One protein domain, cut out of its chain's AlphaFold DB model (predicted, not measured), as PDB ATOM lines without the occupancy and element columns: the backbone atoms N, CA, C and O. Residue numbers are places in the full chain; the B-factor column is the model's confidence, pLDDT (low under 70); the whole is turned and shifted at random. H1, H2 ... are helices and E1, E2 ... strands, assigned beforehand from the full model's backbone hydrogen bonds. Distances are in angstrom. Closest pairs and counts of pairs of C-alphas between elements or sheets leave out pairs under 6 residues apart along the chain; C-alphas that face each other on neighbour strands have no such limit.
ATOM      1  N   LEU A 414      55.479  -7.419  37.594       88.19
ATOM      2  CA  LEU A 414      54.619  -6.295  37.198       88.19
ATOM      3  C   LEU A 414      53.137  -6.707  37.123       88.19
ATOM      4  O   LEU A 414      52.264  -5.949  37.527       88.19
ATOM      5  N   GLN A 415      52.848  -7.922  36.647       90.50
ATOM      6  CA  GLN A 415      51.476  -8.429  36.576       90.50
ATOM      7  C   GLN A 415      50.871  -8.641  37.968       90.50
ATOM      8  O   GLN A 415      49.708  -8.297  38.172       90.50
ATOM      9  N   ASP A 416      51.659  -9.140  38.927       91.75
ATOM     10  CA  ASP A 416      51.210  -9.281  40.316       91.75
ATOM     11  C   ASP A 416      50.876  -7.910  40.923       91.75
ATOM     12  O   ASP A 416      49.817  -7.741  41.525       91.75
ATOM     13  N   GLN A 417      51.738  -6.910  40.709       90.81
ATOM     14  CA  GLN A 417      51.530  -5.548  41.214       90.81
ATOM     15  C   GLN A 417      50.263  -4.906  40.631       90.81
ATOM     16  O   GLN A 417      49.468  -4.327  41.371       90.81
ATOM     17  N   ILE A 418      50.015  -5.070  39.325       92.75
ATOM     18  CA  ILE A 418      48.789  -4.580  38.675       92.75
ATOM     19  C   ILE A 418      47.546  -5.281  39.238       92.75
ATOM     20  O   ILE A 418      46.523  -4.634  39.474       92.75
ATOM     21  N   ALA A 419      47.613  -6.593  39.482       93.12
ATOM     22  CA  ALA A 419      46.504  -7.341  40.069       93.12
ATOM     23  C   ALA A 419      46.192  -6.873  41.501       93.12
ATOM     24  O   ALA A 419      45.024  -6.656  41.837       93.12
ATOM     25  N   ILE A 420      47.224  -6.650  42.323       92.69
ATOM     26  CA  ILE A 420      47.089  -6.088  43.675       92.69
ATOM     27  C   ILE A 420      46.468  -4.689  43.609       92.69
ATOM     28  O   ILE A 420      45.509  -4.408  44.330       92.69
ATOM     29  N   PHE A 421      46.950  -3.834  42.704       94.12
ATOM     30  CA  PHE A 421      46.416  -2.489  42.498       94.12
ATOM     31  C   PHE A 421      44.923  -2.511  42.153       94.12
ATOM     32  O   PHE A 421      44.130  -1.855  42.829       94.12
ATOM     33  N   LYS A 422      44.504  -3.331  41.181       93.81
ATOM     34  CA  LYS A 422      43.084  -3.525  40.835       93.81
ATOM     35  C   LYS A 422      42.257  -4.009  42.028       93.81
ATOM     36  O   LYS A 422      41.176  -3.479  42.285       93.81
ATOM     37  N   GLY A 423      42.772  -4.978  42.786       92.69
ATOM     38  CA  GLY A 423      42.127  -5.469  44.004       92.69
ATOM     39  C   GLY A 423      41.940  -4.371  45.058       92.69
ATOM     40  O   GLY A 423      40.877  -4.272  45.670       92.69
ATOM     41  N   ASN A 424      42.933  -3.499  45.229       93.19
ATOM     42  CA  ASN A 424      42.859  -2.358  46.139       93.19
ATOM     43  C   ASN A 424      41.867  -1.286  45.649       93.19
ATOM     44  O   ASN A 424      41.088  -0.781  46.455       93.19
ATOM     45  N   LEU A 425      41.798  -1.003  44.342       91.50
ATOM     46  CA  LEU A 425      40.763  -0.123  43.778       91.50
ATOM     47  C   LEU A 425      39.352  -0.678  44.020       91.50
ATOM     48  O   LEU A 425      38.461   0.078  44.406       91.50
ATOM     49  N   MET A 426      39.157  -1.996  43.872       87.56
ATOM     50  CA  MET A 426      37.890  -2.647  44.227       87.56
ATOM     51  C   MET A 426      37.585  -2.493  45.718       87.56
ATOM     52  O   MET A 426      36.461  -2.147  46.072       87.56
ATOM     53  N   LYS A 427      38.562  -2.697  46.608       86.56
ATOM     54  CA  LYS A 427      38.364  -2.489  48.052       86.56
ATOM     55  C   LYS A 427      37.950  -1.052  48.371       86.56
ATOM     56  O   LYS A 427      37.009  -0.869  49.137       86.56
ATOM     57  N   ILE A 428      38.593  -0.050  47.769       86.81
ATOM     58  CA  ILE A 428      38.239   1.370  47.946       86.81
ATOM     59  C   ILE A 428      36.796   1.629  47.510       86.81
ATOM     60  O   ILE A 428      36.056   2.328  48.204       86.81
ATOM     61  N   LEU A 429      36.386   1.029  46.392       80.38
ATOM     62  CA  LEU A 429      35.033   1.139  45.862       80.38
ATOM     63  C   LEU A 429      33.974   0.574  46.824       80.38
ATOM     64  O   LEU A 429      32.928   1.186  47.005       80.38
ATOM     65  N   HIS A 430      34.252  -0.574  47.454       73.75
ATOM     66  CA  HIS A 430      33.281  -1.295  48.286       73.75
ATOM     67  C   HIS A 430      33.296  -0.882  49.767       73.75
ATOM     68  O   HIS A 430      32.246  -0.899  50.404       73.75
ATOM     69  N   ARG A 431      34.454  -0.506  50.336       71.50
ATOM     70  CA  ARG A 431      34.557  -0.039  51.737       71.50
ATOM     71  C   ARG A 431      33.874   1.316  51.941       71.50
ATOM     72  O   ARG A 431      33.394   1.612  53.030       71.50
ATOM     73  N   GLY A 432      33.808   2.143  50.898       57.53
ATOM     74  CA  GLY A 432      33.170   3.454  50.943       57.53
ATOM     75  C   GLY A 432      31.652   3.365  50.823       57.53
ATOM     76  O   GLY A 432      31.105   3.581  49.750       57.53
ATOM     77  N   SER A 433      30.945   3.147  51.935       47.75
ATOM     78  CA  SER A 433      29.468   3.204  51.978       47.75
ATOM     79  C   SER A 433      28.871   4.602  51.728       47.75
ATOM     80  O   SER A 433      27.659   4.804  51.747       47.75
ATOM     81  N   SER A 434      29.721   5.576  51.420       49.22
ATOM     82  CA  SER A 434      29.392   6.810  50.722       49.22
ATOM     83  C   SER A 434      30.615   7.204  49.886       49.22
ATOM     84  O   SER A 434      31.739   6.860  50.248       49.22
ATOM     85  N   ASN A 435      30.415   7.936  48.789       56.78
ATOM     86  CA  ASN A 435      31.421   8.393  47.808       56.78
ATOM     87  C   ASN A 435      32.687   9.100  48.368       56.78
ATOM     88  O   ASN A 435      33.496   9.610  47.596       56.78
ATOM     89  N   GLN A 436      32.876   9.175  49.685       70.69
ATOM     90  CA  GLN A 436      33.956   9.861  50.383       70.69
ATOM     91  C   GLN A 436      35.336   9.224  50.159       70.69
ATOM     92  O   GLN A 436      36.230   9.940  49.719       70.69
ATOM     93  N   LEU A 437      35.515   7.910  50.365       80.44
ATOM     94  CA  LEU A 437      36.844   7.279  50.244       80.44
ATOM     95  C   LEU A 437      37.377   7.327  48.805       80.44
ATOM     96  O   LEU A 437      38.517   7.720  48.571       80.44
ATOM     97  N   LEU A 438      36.524   7.008  47.827       83.94
ATOM     98  CA  LEU A 438      36.868   7.128  46.412       83.94
ATOM     99  C   LEU A 438      37.181   8.583  46.037       83.94
ATOM    100  O   LEU A 438      38.172   8.846  45.363       83.94
ATOM    101  N   ARG A 439      36.376   9.551  46.495       84.00
ATOM    102  CA  ARG A 439      36.622  10.979  46.239       84.00
ATOM    103  C   ARG A 439      37.950  11.449  46.836       84.00
ATOM    104  O   ARG A 439      38.642  12.237  46.194       84.00
ATOM    105  N   ARG A 440      38.300  10.979  48.033       85.31
ATOM    106  CA  ARG A 440      39.579  11.258  48.700       85.31
ATOM    107  C   ARG A 440      40.744  10.652  47.941       85.31
ATOM    108  O   ARG A 440      41.681  11.368  47.609       85.31
ATOM    109  N   TRP A 441      40.629   9.384  47.555       90.00
ATOM    110  CA  TRP A 441      41.620   8.732  46.709       90.00
ATOM    111  C   TRP A 441      41.828   9.513  45.402       90.00
ATOM    112  O   TRP A 441      42.956   9.873  45.081       90.00
ATOM    113  N   ARG A 442      40.747   9.911  44.709       89.56
ATOM    114  CA  ARG A 442      40.838  10.765  43.510       89.56
ATOM    115  C   ARG A 442      41.520  12.104  43.804       89.56
ATOM    116  O   ARG A 442      42.250  12.600  42.956       89.56
ATOM    117  N   HIS A 443      41.285  12.710  44.968       87.75
ATOM    118  CA  HIS A 443      41.940  13.961  45.360       87.75
ATOM    119  C   HIS A 443      43.456  13.794  45.524       87.75
ATOM    120  O   HIS A 443      44.207  14.588  44.962       87.75
ATOM    121  N   ILE A 444      43.892  12.740  46.218       87.75
ATOM    122  CA  ILE A 444      45.310  12.424  46.444       87.75
ATOM    123  C   ILE A 444      46.010  12.054  45.125       87.75
ATOM    124  O   ILE A 444      47.123  12.506  44.854       87.75
ATOM    125  N   MET A 445      45.350  11.266  44.268       90.12
ATOM    126  CA  MET A 445      45.927  10.829  42.993       90.12
ATOM    127  C   MET A 445      46.092  11.966  41.983       90.12
ATOM    128  O   MET A 445      47.047  11.948  41.211       90.12
ATOM    129  N   LYS A 446      45.230  12.994  42.015       88.38
ATOM    130  CA  LYS A 446      45.321  14.170  41.123       88.38
ATOM    131  C   LYS A 446      46.619  14.965  41.260       88.38
ATOM    132  O   LYS A 446      46.912  15.791  40.402       88.38
ATOM    133  N   ALA A 447      47.378  14.755  42.332       81.06
ATOM    134  CA  ALA A 447      48.668  15.406  42.509       81.06
ATOM    135  C   ALA A 447      49.763  14.832  41.588       81.06
ATOM    136  O   ALA A 447      50.751  15.515  41.333       81.06
ATOM    137  N   VAL A 448      49.584  13.601  41.088       83.25
ATOM    138  CA  VAL A 448      50.569  12.892  40.250       83.25
ATOM    139  C   VAL A 448      49.960  12.387  38.934       83.25
ATOM    140  O   VAL A 448      50.677  12.239  37.952       83.25
ATOM    141  N   ILE A 449      48.641  12.171  38.873       87.56
ATOM    142  CA  ILE A 449      47.936  11.619  37.707       87.56
ATOM    143  C   ILE A 449      46.931  12.640  37.150       87.56
ATOM    144  O   ILE A 449      46.208  13.291  37.907       87.56
ATOM    145  N   ASP A 450      46.835  12.740  35.819       88.31
ATOM    146  CA  ASP A 450      45.814  13.555  35.151       88.31
ATOM    147  C   ASP A 450      44.393  13.082  35.494       88.31
ATOM    148  O   ASP A 450      44.092  11.885  35.532       88.31
ATOM    149  N   GLN A 451      43.487  14.036  35.709       88.12
ATOM    150  CA  GLN A 451      42.124  13.729  36.125       88.12
ATOM    151  C   GLN A 451      41.365  12.855  35.110       88.12
ATOM    152  O   GLN A 451      40.586  12.005  35.533       88.12
ATOM    153  N   ASN A 452      41.596  13.014  33.804       89.31
ATOM    154  CA  ASN A 452      40.882  12.232  32.792       89.31
ATOM    155  C   ASN A 452      41.265  10.747  32.850       89.31
ATOM    156  O   ASN A 452      40.418   9.888  32.619       89.31
ATOM    157  N   ILE A 453      42.519  10.444  33.200       90.19
ATOM    158  CA  ILE A 453      42.993   9.068  33.390       90.19
ATOM    159  C   ILE A 453      42.297   8.442  34.602       90.19
ATOM    160  O   ILE A 453      41.762   7.342  34.506       90.19
ATOM    161  N   ILE A 454      42.261   9.170  35.724       89.00
ATOM    162  CA  ILE A 454      41.618   8.723  36.968       89.00
ATOM    163  C   ILE A 454      40.128   8.448  36.743       89.00
ATOM    164  O   ILE A 454      39.613   7.415  37.172       89.00
ATOM    165  N   ASP A 455      39.427   9.381  36.096       87.62
ATOM    166  CA  ASP A 455      37.998   9.241  35.820       87.62
ATOM    167  C   ASP A 455      37.741   8.080  34.836       87.62
ATOM    168  O   ASP A 455      36.739   7.385  34.971       87.62
ATOM    169  N   GLY A 456      38.692   7.783  33.941       90.06
ATOM    170  CA  GLY A 456      38.659   6.626  33.044       90.06
ATOM    171  C   GLY A 456      38.836   5.257  33.714       90.06
ATOM    172  O   GLY A 456      38.620   4.243  33.056       90.06
ATOM    173  N   PHE A 457      39.204   5.171  34.998       90.56
ATOM    174  CA  PHE A 457      39.285   3.877  35.696       90.56
ATOM    175  C   PHE A 457      37.916   3.307  36.066       90.56
ATOM    176  O   PHE A 457      37.834   2.127  36.411       90.56
ATOM    177  N   TYR A 458      36.863   4.128  36.026       87.62
ATOM    178  CA  TYR A 458      35.545   3.767  36.526       87.62
ATOM    179  C   TYR A 458      34.452   4.048  35.496       87.62
ATOM    180  O   TYR A 458      34.406   5.125  34.912       87.62
ATOM    181  N   GLU A 459      33.513   3.118  35.366       86.44
ATOM    182  CA  GLU A 459      32.246   3.316  34.659       86.44
ATOM    183  C   GLU A 459      31.086   3.203  35.647       86.44
ATOM    184  O   GLU A 459      31.080   2.322  36.506       86.44
ATOM    185  N   GLU A 460      30.124   4.117  35.553       81.19
ATOM    186  CA  GLU A 460      28.894   4.093  36.348       81.19
ATOM    187  C   GLU A 460      27.836   3.275  35.598       81.19
ATOM    188  O   GLU A 460      27.593   3.514  34.414       81.19
ATOM    189  N   ASP A 461      27.241   2.283  36.260       75.31
ATOM    190  CA  ASP A 461      26.181   1.469  35.674       75.31
ATOM    191  C   ASP A 461      24.799   2.138  35.778       75.31
ATOM    192  O   ASP A 461      24.618   3.159  36.440       75.31
ATOM    193  N   ASP A 462      23.787   1.548  35.130       70.44
ATOM    194  CA  ASP A 462      22.417   2.091  35.086       70.44
ATOM    195  C   ASP A 462      21.761   2.270  36.474       70.44
ATOM    196  O   ASP A 462      20.703   2.895  36.587       70.44
ATOM    197  N   LYS A 463      22.342   1.689  37.534       63.25
ATOM    198  CA  LYS A 463      21.871   1.791  38.921       63.25
ATOM    199  C   LYS A 463      22.645   2.829  39.738       63.25
ATOM    200  O   LYS A 463      22.270   3.068  40.887       63.25
ATOM    201  N   GLY A 464      23.657   3.466  39.148       67.56
ATOM    202  CA  GLY A 464      24.546   4.413  39.815       67.56
ATOM    203  C   GLY A 464      25.713   3.751  40.553       67.56
ATOM    204  O   GLY A 464      26.372   4.416  41.352       67.56
ATOM    205  N   ASP A 465      25.965   2.456  40.321       70.31
ATOM    206  CA  ASP A 465      27.086   1.737  40.927       70.31
ATOM    207  C   ASP A 465      28.319   1.814  40.015       70.31
ATOM    208  O   ASP A 465      28.244   1.598  38.805       70.31
ATOM    209  N   TYR A 466      29.488   2.094  40.592       77.50
ATOM    210  CA  TYR A 466      30.744   2.132  39.839       77.50
ATOM    211  C   TYR A 466      31.286   0.719  39.562       77.50
ATOM    212  O   TYR A 466      31.137  -0.197  40.369       77.50
ATOM    213  N   ARG A 467      31.987   0.549  38.438       84.44
ATOM    214  CA  ARG A 467      32.752  -0.654  38.070       84.44
ATOM    215  C   ARG A 467      34.115  -0.263  37.523       84.44
ATOM    216  O   ARG A 467      34.257   0.813  36.956       84.44
ATOM    217  N   LEU A 468      35.113  -1.130  37.691       88.75
ATOM    218  CA  LEU A 468      36.458  -0.874  37.171       88.75
ATOM    219  C   LEU A 468      36.561  -1.176  35.675       88.75
ATOM    220  O   LEU A 468      36.133  -2.238  35.223       88.75
ATOM    221  N   VAL A 469      37.220  -0.280  34.942       92.25
ATOM    222  CA  VAL A 469      37.587  -0.469  33.534       92.25
ATOM    223  C   VAL A 469      39.003  -1.032  33.469       92.25
ATOM    224  O   VAL A 469      39.999  -0.307  33.514       92.25
ATOM    225  N   GLU A 470      39.101  -2.359  33.407       90.94
ATOM    226  CA  GLU A 470      40.380  -3.062  33.523       90.94
ATOM    227  C   GLU A 470      41.402  -2.709  32.438       90.94
ATOM    228  O   GLU A 470      42.598  -2.669  32.739       90.94
ATOM    229  N   ASP A 471      40.952  -2.453  31.209       90.88
ATOM    230  CA  ASP A 471      41.828  -2.135  30.079       90.88
ATOM    231  C   ASP A 471      42.522  -0.782  30.269       90.88
ATOM    232  O   ASP A 471      43.746  -0.706  30.163       90.88
ATOM    233  N   ASN A 472      41.773   0.247  30.683       92.31
ATOM    234  CA  ASN A 472      42.318   1.575  30.981       92.31
ATOM    235  C   ASN A 472      43.340   1.514  32.127       92.31
ATOM    236  O   ASN A 472      44.396   2.146  32.068       92.31
ATOM    237  N   ILE A 473      43.054   0.717  33.162       93.06
ATOM    238  CA  ILE A 473      43.966   0.517  34.297       93.06
ATOM    239  C   ILE A 473      45.253  -0.188  33.846       93.06
ATOM    240  O   ILE A 473      46.347   0.212  34.249       93.06
ATOM    241  N   ASN A 474      45.137  -1.231  33.019       92.94
ATOM    242  CA  ASN A 474      46.283  -1.973  32.495       92.94
ATOM    243  C   ASN A 474      47.186  -1.081  31.634       92.94
ATOM    244  O   ASN A 474      48.402  -1.087  31.828       92.94
ATOM    245  N   GLU A 475      46.600  -0.317  30.710       92.38
ATOM    246  CA  GLU A 475      47.330   0.611  29.842       92.38
ATOM    247  C   GLU A 475      48.051   1.684  30.661       92.38
ATOM    248  O   GLU A 475      49.237   1.940  30.446       92.38
ATOM    249  N   PHE A 476      47.371   2.268  31.650       92.94
ATOM    250  CA  PHE A 476      47.984   3.238  32.550       92.94
ATOM    251  C   PHE A 476      49.184   2.641  33.298       92.94
ATOM    252  O   PHE A 476      50.275   3.207  33.268       92.94
ATOM    253  N   CYS A 477      49.014   1.466  33.915       91.69
ATOM    254  CA  CYS A 477      50.066   0.844  34.717       91.69
ATOM    255  C   CYS A 477      51.327   0.494  33.916       91.69
ATOM    256  O   CYS A 477      52.424   0.557  34.460       91.69
ATOM    257  N   GLN A 478      51.189   0.132  32.639       89.94
ATOM    258  CA  GLN A 478      52.329  -0.211  31.779       89.94
ATOM    259  C   GLN A 478      53.168   1.005  31.363       89.94
ATOM    260  O   GLN A 478      54.324   0.835  30.981       89.94
ATOM    261  N   ASN A 479      52.599   2.210  31.438       90.12
ATOM    262  CA  ASN A 479      53.232   3.446  30.976       90.12
ATOM    263  C   ASN A 479      53.780   4.325  32.113       90.12
ATOM    264  O   ASN A 479      54.399   5.352  31.833       90.12
ATOM    265  N   MET A 480      53.570   3.945  33.378       88.56
ATOM    266  CA  MET A 480      54.062   4.705  34.530       88.56
ATOM    267  C   MET A 480      55.587   4.631  34.668       88.56
ATOM    268  O   MET A 480      56.207   3.584  34.478       88.56
ATOM    269  N   SER A 481      56.193   5.739  35.094       85.94
ATOM    270  CA  SER A 481      57.556   5.727  35.623       85.94
ATOM    271  C   SER A 481      57.625   4.982  36.962       85.94
ATOM    272  O   SER A 481      56.635   4.872  37.684       85.94
ATOM    273  N   SER A 482      58.819   4.522  37.349       80.81
ATOM    274  CA  SER A 482      59.011   3.819  38.626       80.81
ATOM    275  C   SER A 482      58.572   4.646  39.839       80.81
ATOM    276  O   SER A 482      58.011   4.096  40.782       80.81
ATOM    277  N   GLY A 483      58.798   5.965  39.813       80.56
ATOM    278  CA  GLY A 483      58.385   6.862  40.893       80.56
ATOM    279  C   GLY A 483      56.866   7.034  40.972       80.56
ATOM    280  O   GLY A 483      56.303   6.994  42.063       80.56
ATOM    281  N   GLU A 484      56.190   7.156  39.825       85.50
ATOM    282  CA  GLU A 484      54.721   7.192  39.765       85.50
ATOM    283  C   GLU A 484      54.118   5.869  40.240       85.50
ATOM    284  O   GLU A 484      53.166   5.885  41.014       85.50
ATOM    285  N   SER A 485      54.696   4.726  39.852       87.38
ATOM    286  CA  SER A 485      54.229   3.415  40.314       87.38
ATOM    287  C   SER A 485      54.328   3.274  41.831       87.38
ATOM    288  O   SER A 485      53.347   2.880  42.458       87.38
ATOM    289  N   ILE A 486      55.470   3.638  42.431       83.69
ATOM    290  CA  ILE A 486      55.642   3.592  43.891       83.69
ATOM    291  C   ILE A 486      54.593   4.477  44.564       83.69
ATOM    292  O   ILE A 486      53.893   4.007  45.456       83.69
ATOM    293  N   TYR A 487      54.421   5.721  44.110       87.38
ATOM    294  CA  TYR A 487      53.434   6.644  44.674       87.38
ATOM    295  C   TYR A 487      51.996   6.109  44.567       87.38
ATOM    296  O   TYR A 487      51.270   6.040  45.557       87.38
ATOM    297  N   VAL A 488      51.576   5.702  43.366       90.50
ATOM    298  CA  VAL A 488      50.192   5.295  43.095       90.50
ATOM    299  C   VAL A 488      49.861   3.985  43.793       90.50
ATOM    300  O   VAL A 488      48.804   3.881  44.417       90.50
ATOM    301  N   TYR A 489      50.744   2.989  43.728       90.56
ATOM    302  CA  TYR A 489      50.496   1.699  44.363       90.56
ATOM    303  C   TYR A 489      50.509   1.824  45.884       90.56
ATOM    304  O   TYR A 489      49.558   1.364  46.513       90.56
ATOM    305  N   SER A 490      51.498   2.518  46.459       89.31
ATOM    306  CA  SER A 490      51.615   2.683  47.914       89.31
ATOM    307  C   SER A 490      50.392   3.357  48.526       89.31
ATOM    308  O   SER A 490      49.757   2.801  49.419       89.31
ATOM    309  N   LEU A 491      49.997   4.521  48.010       91.00
ATOM    310  CA  LEU A 491      48.876   5.280  48.558       91.00
ATOM    311  C   LEU A 491      47.533   4.608  48.285       91.00
ATOM    312  O   LEU A 491      46.641   4.664  49.128       91.00
ATOM    313  N   THR A 492      47.373   3.935  47.142       92.50
ATOM    314  CA  THR A 492      46.159   3.147  46.880       92.50
ATOM    315  C   THR A 492      46.058   1.964  47.832       92.50
ATOM    316  O   THR A 492      44.976   1.666  48.329       92.50
ATOM    317  N   GLU A 493      47.174   1.300  48.121       92.81
ATOM    318  CA  GLU A 493      47.213   0.190  49.063       92.81
ATOM    319  C   GLU A 493      46.954   0.641  50.504       92.81
ATOM    320  O   GLU A 493      46.155  -0.001  51.193       92.81
ATOM    321  N   ILE A 494      47.521   1.777  50.926       92.31
ATOM    322  CA  ILE A 494      47.202   2.419  52.209       92.31
ATOM    323  C   ILE A 494      45.703   2.723  52.273       92.31
ATOM    324  O   ILE A 494      45.008   2.172  53.121       92.31
ATOM    325  N   MET A 495      45.164   3.497  51.327       90.12
ATOM    326  CA  MET A 495      43.746   3.888  51.300       90.12
ATOM    327  C   MET A 495      42.787   2.689  51.272       90.12
ATOM    328  O   MET A 495      41.703   2.734  51.853       90.12
ATOM    329  N   ALA A 496      43.173   1.595  50.614       89.50
ATOM    330  CA  ALA A 496      42.367   0.383  50.540       89.50
ATOM    331  C   ALA A 496      42.327  -0.406  51.853       89.50
ATOM    332  O   ALA A 496      41.340  -1.106  52.104       89.50
ATOM    333  N   ASN A 497      43.367  -0.316  52.688       88.06
ATOM    334  CA  ASN A 497      43.578  -1.231  53.813       88.06
ATOM    335  C   ASN A 497      43.683  -0.543  55.186       88.06
ATOM    336  O   ASN A 497      43.562  -1.248  56.190       88.06
ATOM    337  N   ILE A 498      43.838   0.783  55.238       88.44
ATOM    338  CA  ILE A 498      43.930   1.575  56.471       88.44
ATOM    339  C   ILE A 498      42.612   1.563  57.259       88.44
ATOM    340  O   ILE A 498      41.517   1.426  56.691       88.44
ATOM    341  N   ARG A 499      42.726   1.663  58.582       85.19
ATOM    342  CA  ARG A 499      41.638   1.806  59.563       85.19
ATOM    343  C   ARG A 499      41.992   2.918  60.550       85.19
ATOM    344  O   ARG A 499      43.117   3.408  60.517       85.19
TER     345      ARG A 499
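What this domain is: This is residues 414 to 499 of the 644 residues of the protein "ATP-binding protein" of Prevotella sp. TF12-30 (UniProt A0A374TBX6). Three helices, H1, H2 and H5, make a small, somewhat splayed up-and-down bundle, and over one side of it lies a second tier made of H4, the short helix H3 and the small hairpin E1 E2. H1 is the hub of the helices, with H4 crossing it on that side, and the turn of the hairpin makes one end of the longest axis. The printed part has 86 residues, with five named helices and two named strands in the order H1, H2, H3, E1, E2, H4, H5; the two strands form an antiparallel sheet, and the class is mostly helix. The whole is compact, with a radius of gyration of the C-alphas of 12.2 A, and spans 36 by 29 by 24 A.

Where its parts are: The sheet has E1, residues 458 to 460, 6.7 A long, and E2, residues 466 to 468, 7.0 A long. H1, residues 414 to 431, is the longest helix at 25.6 A; its C-alpha 414 is at (54.619, -6.295, 37.198). H2 is residues 436 to 445, 14.1 A, H3 residues 451 to 455, 6.1 A, and H4 residues 470 to 479, 14.6 A. H5, residues 482 to 497, is 22.2 A long and ends with C-alpha 497 at (43.578, -1.231, 53.813).

How they stand to each other: E1 and E2 form a hairpin, antiparallel at 146 degrees, with N 459 and O 467 at 2.9 A and N 467 and O 459 at 2.8 A, both within hydrogen-bond range. The closest C-alphas of E2 and H1, those of Leu 468 and Met 426, are 7.4 A apart. With residues 418 to 422 alone, H1 touches H4, closest at the C-alphas of Ile 418 and Cys 477, 6.8 A; they run opposite ways at a steep tilt of 49 degrees. H1 touches H5, closest at the C-alphas of Ile 428 and Ala 496, 5.0 A, running the same way at a tilt of 36 degrees, only just steep. H1 and H2 touch only at the corner by their link, where the closest C-alphas, those of Ile 428 and Leu 438, are 6.1 A apart. H5 touches H2 with residues 488 to 495 alone, closest at the C-alphas of Val 488 and Met 445, 7.0 A, opposite ways at a shallow tilt of 14 degrees. H3 is close to H2 but not clearly touching, with the C-alphas of Ile 454 and Arg 442 closest at 6.9 A. H1 and H3 are apart. Each O i to N i+4 pair is within hydrogen-bond range in H1, H2, H3 and H5, and 5 of 6 are in H4.

The domain as a whole: The C-alphas farthest apart, those of Lys 463 and Ser 482, are 37.2 A apart. The printed part has no cut, and its links between named elements are tight. The mean pLDDT of the printed part is 85.2; residues 432 to 435 and 463 to 464 are under 70.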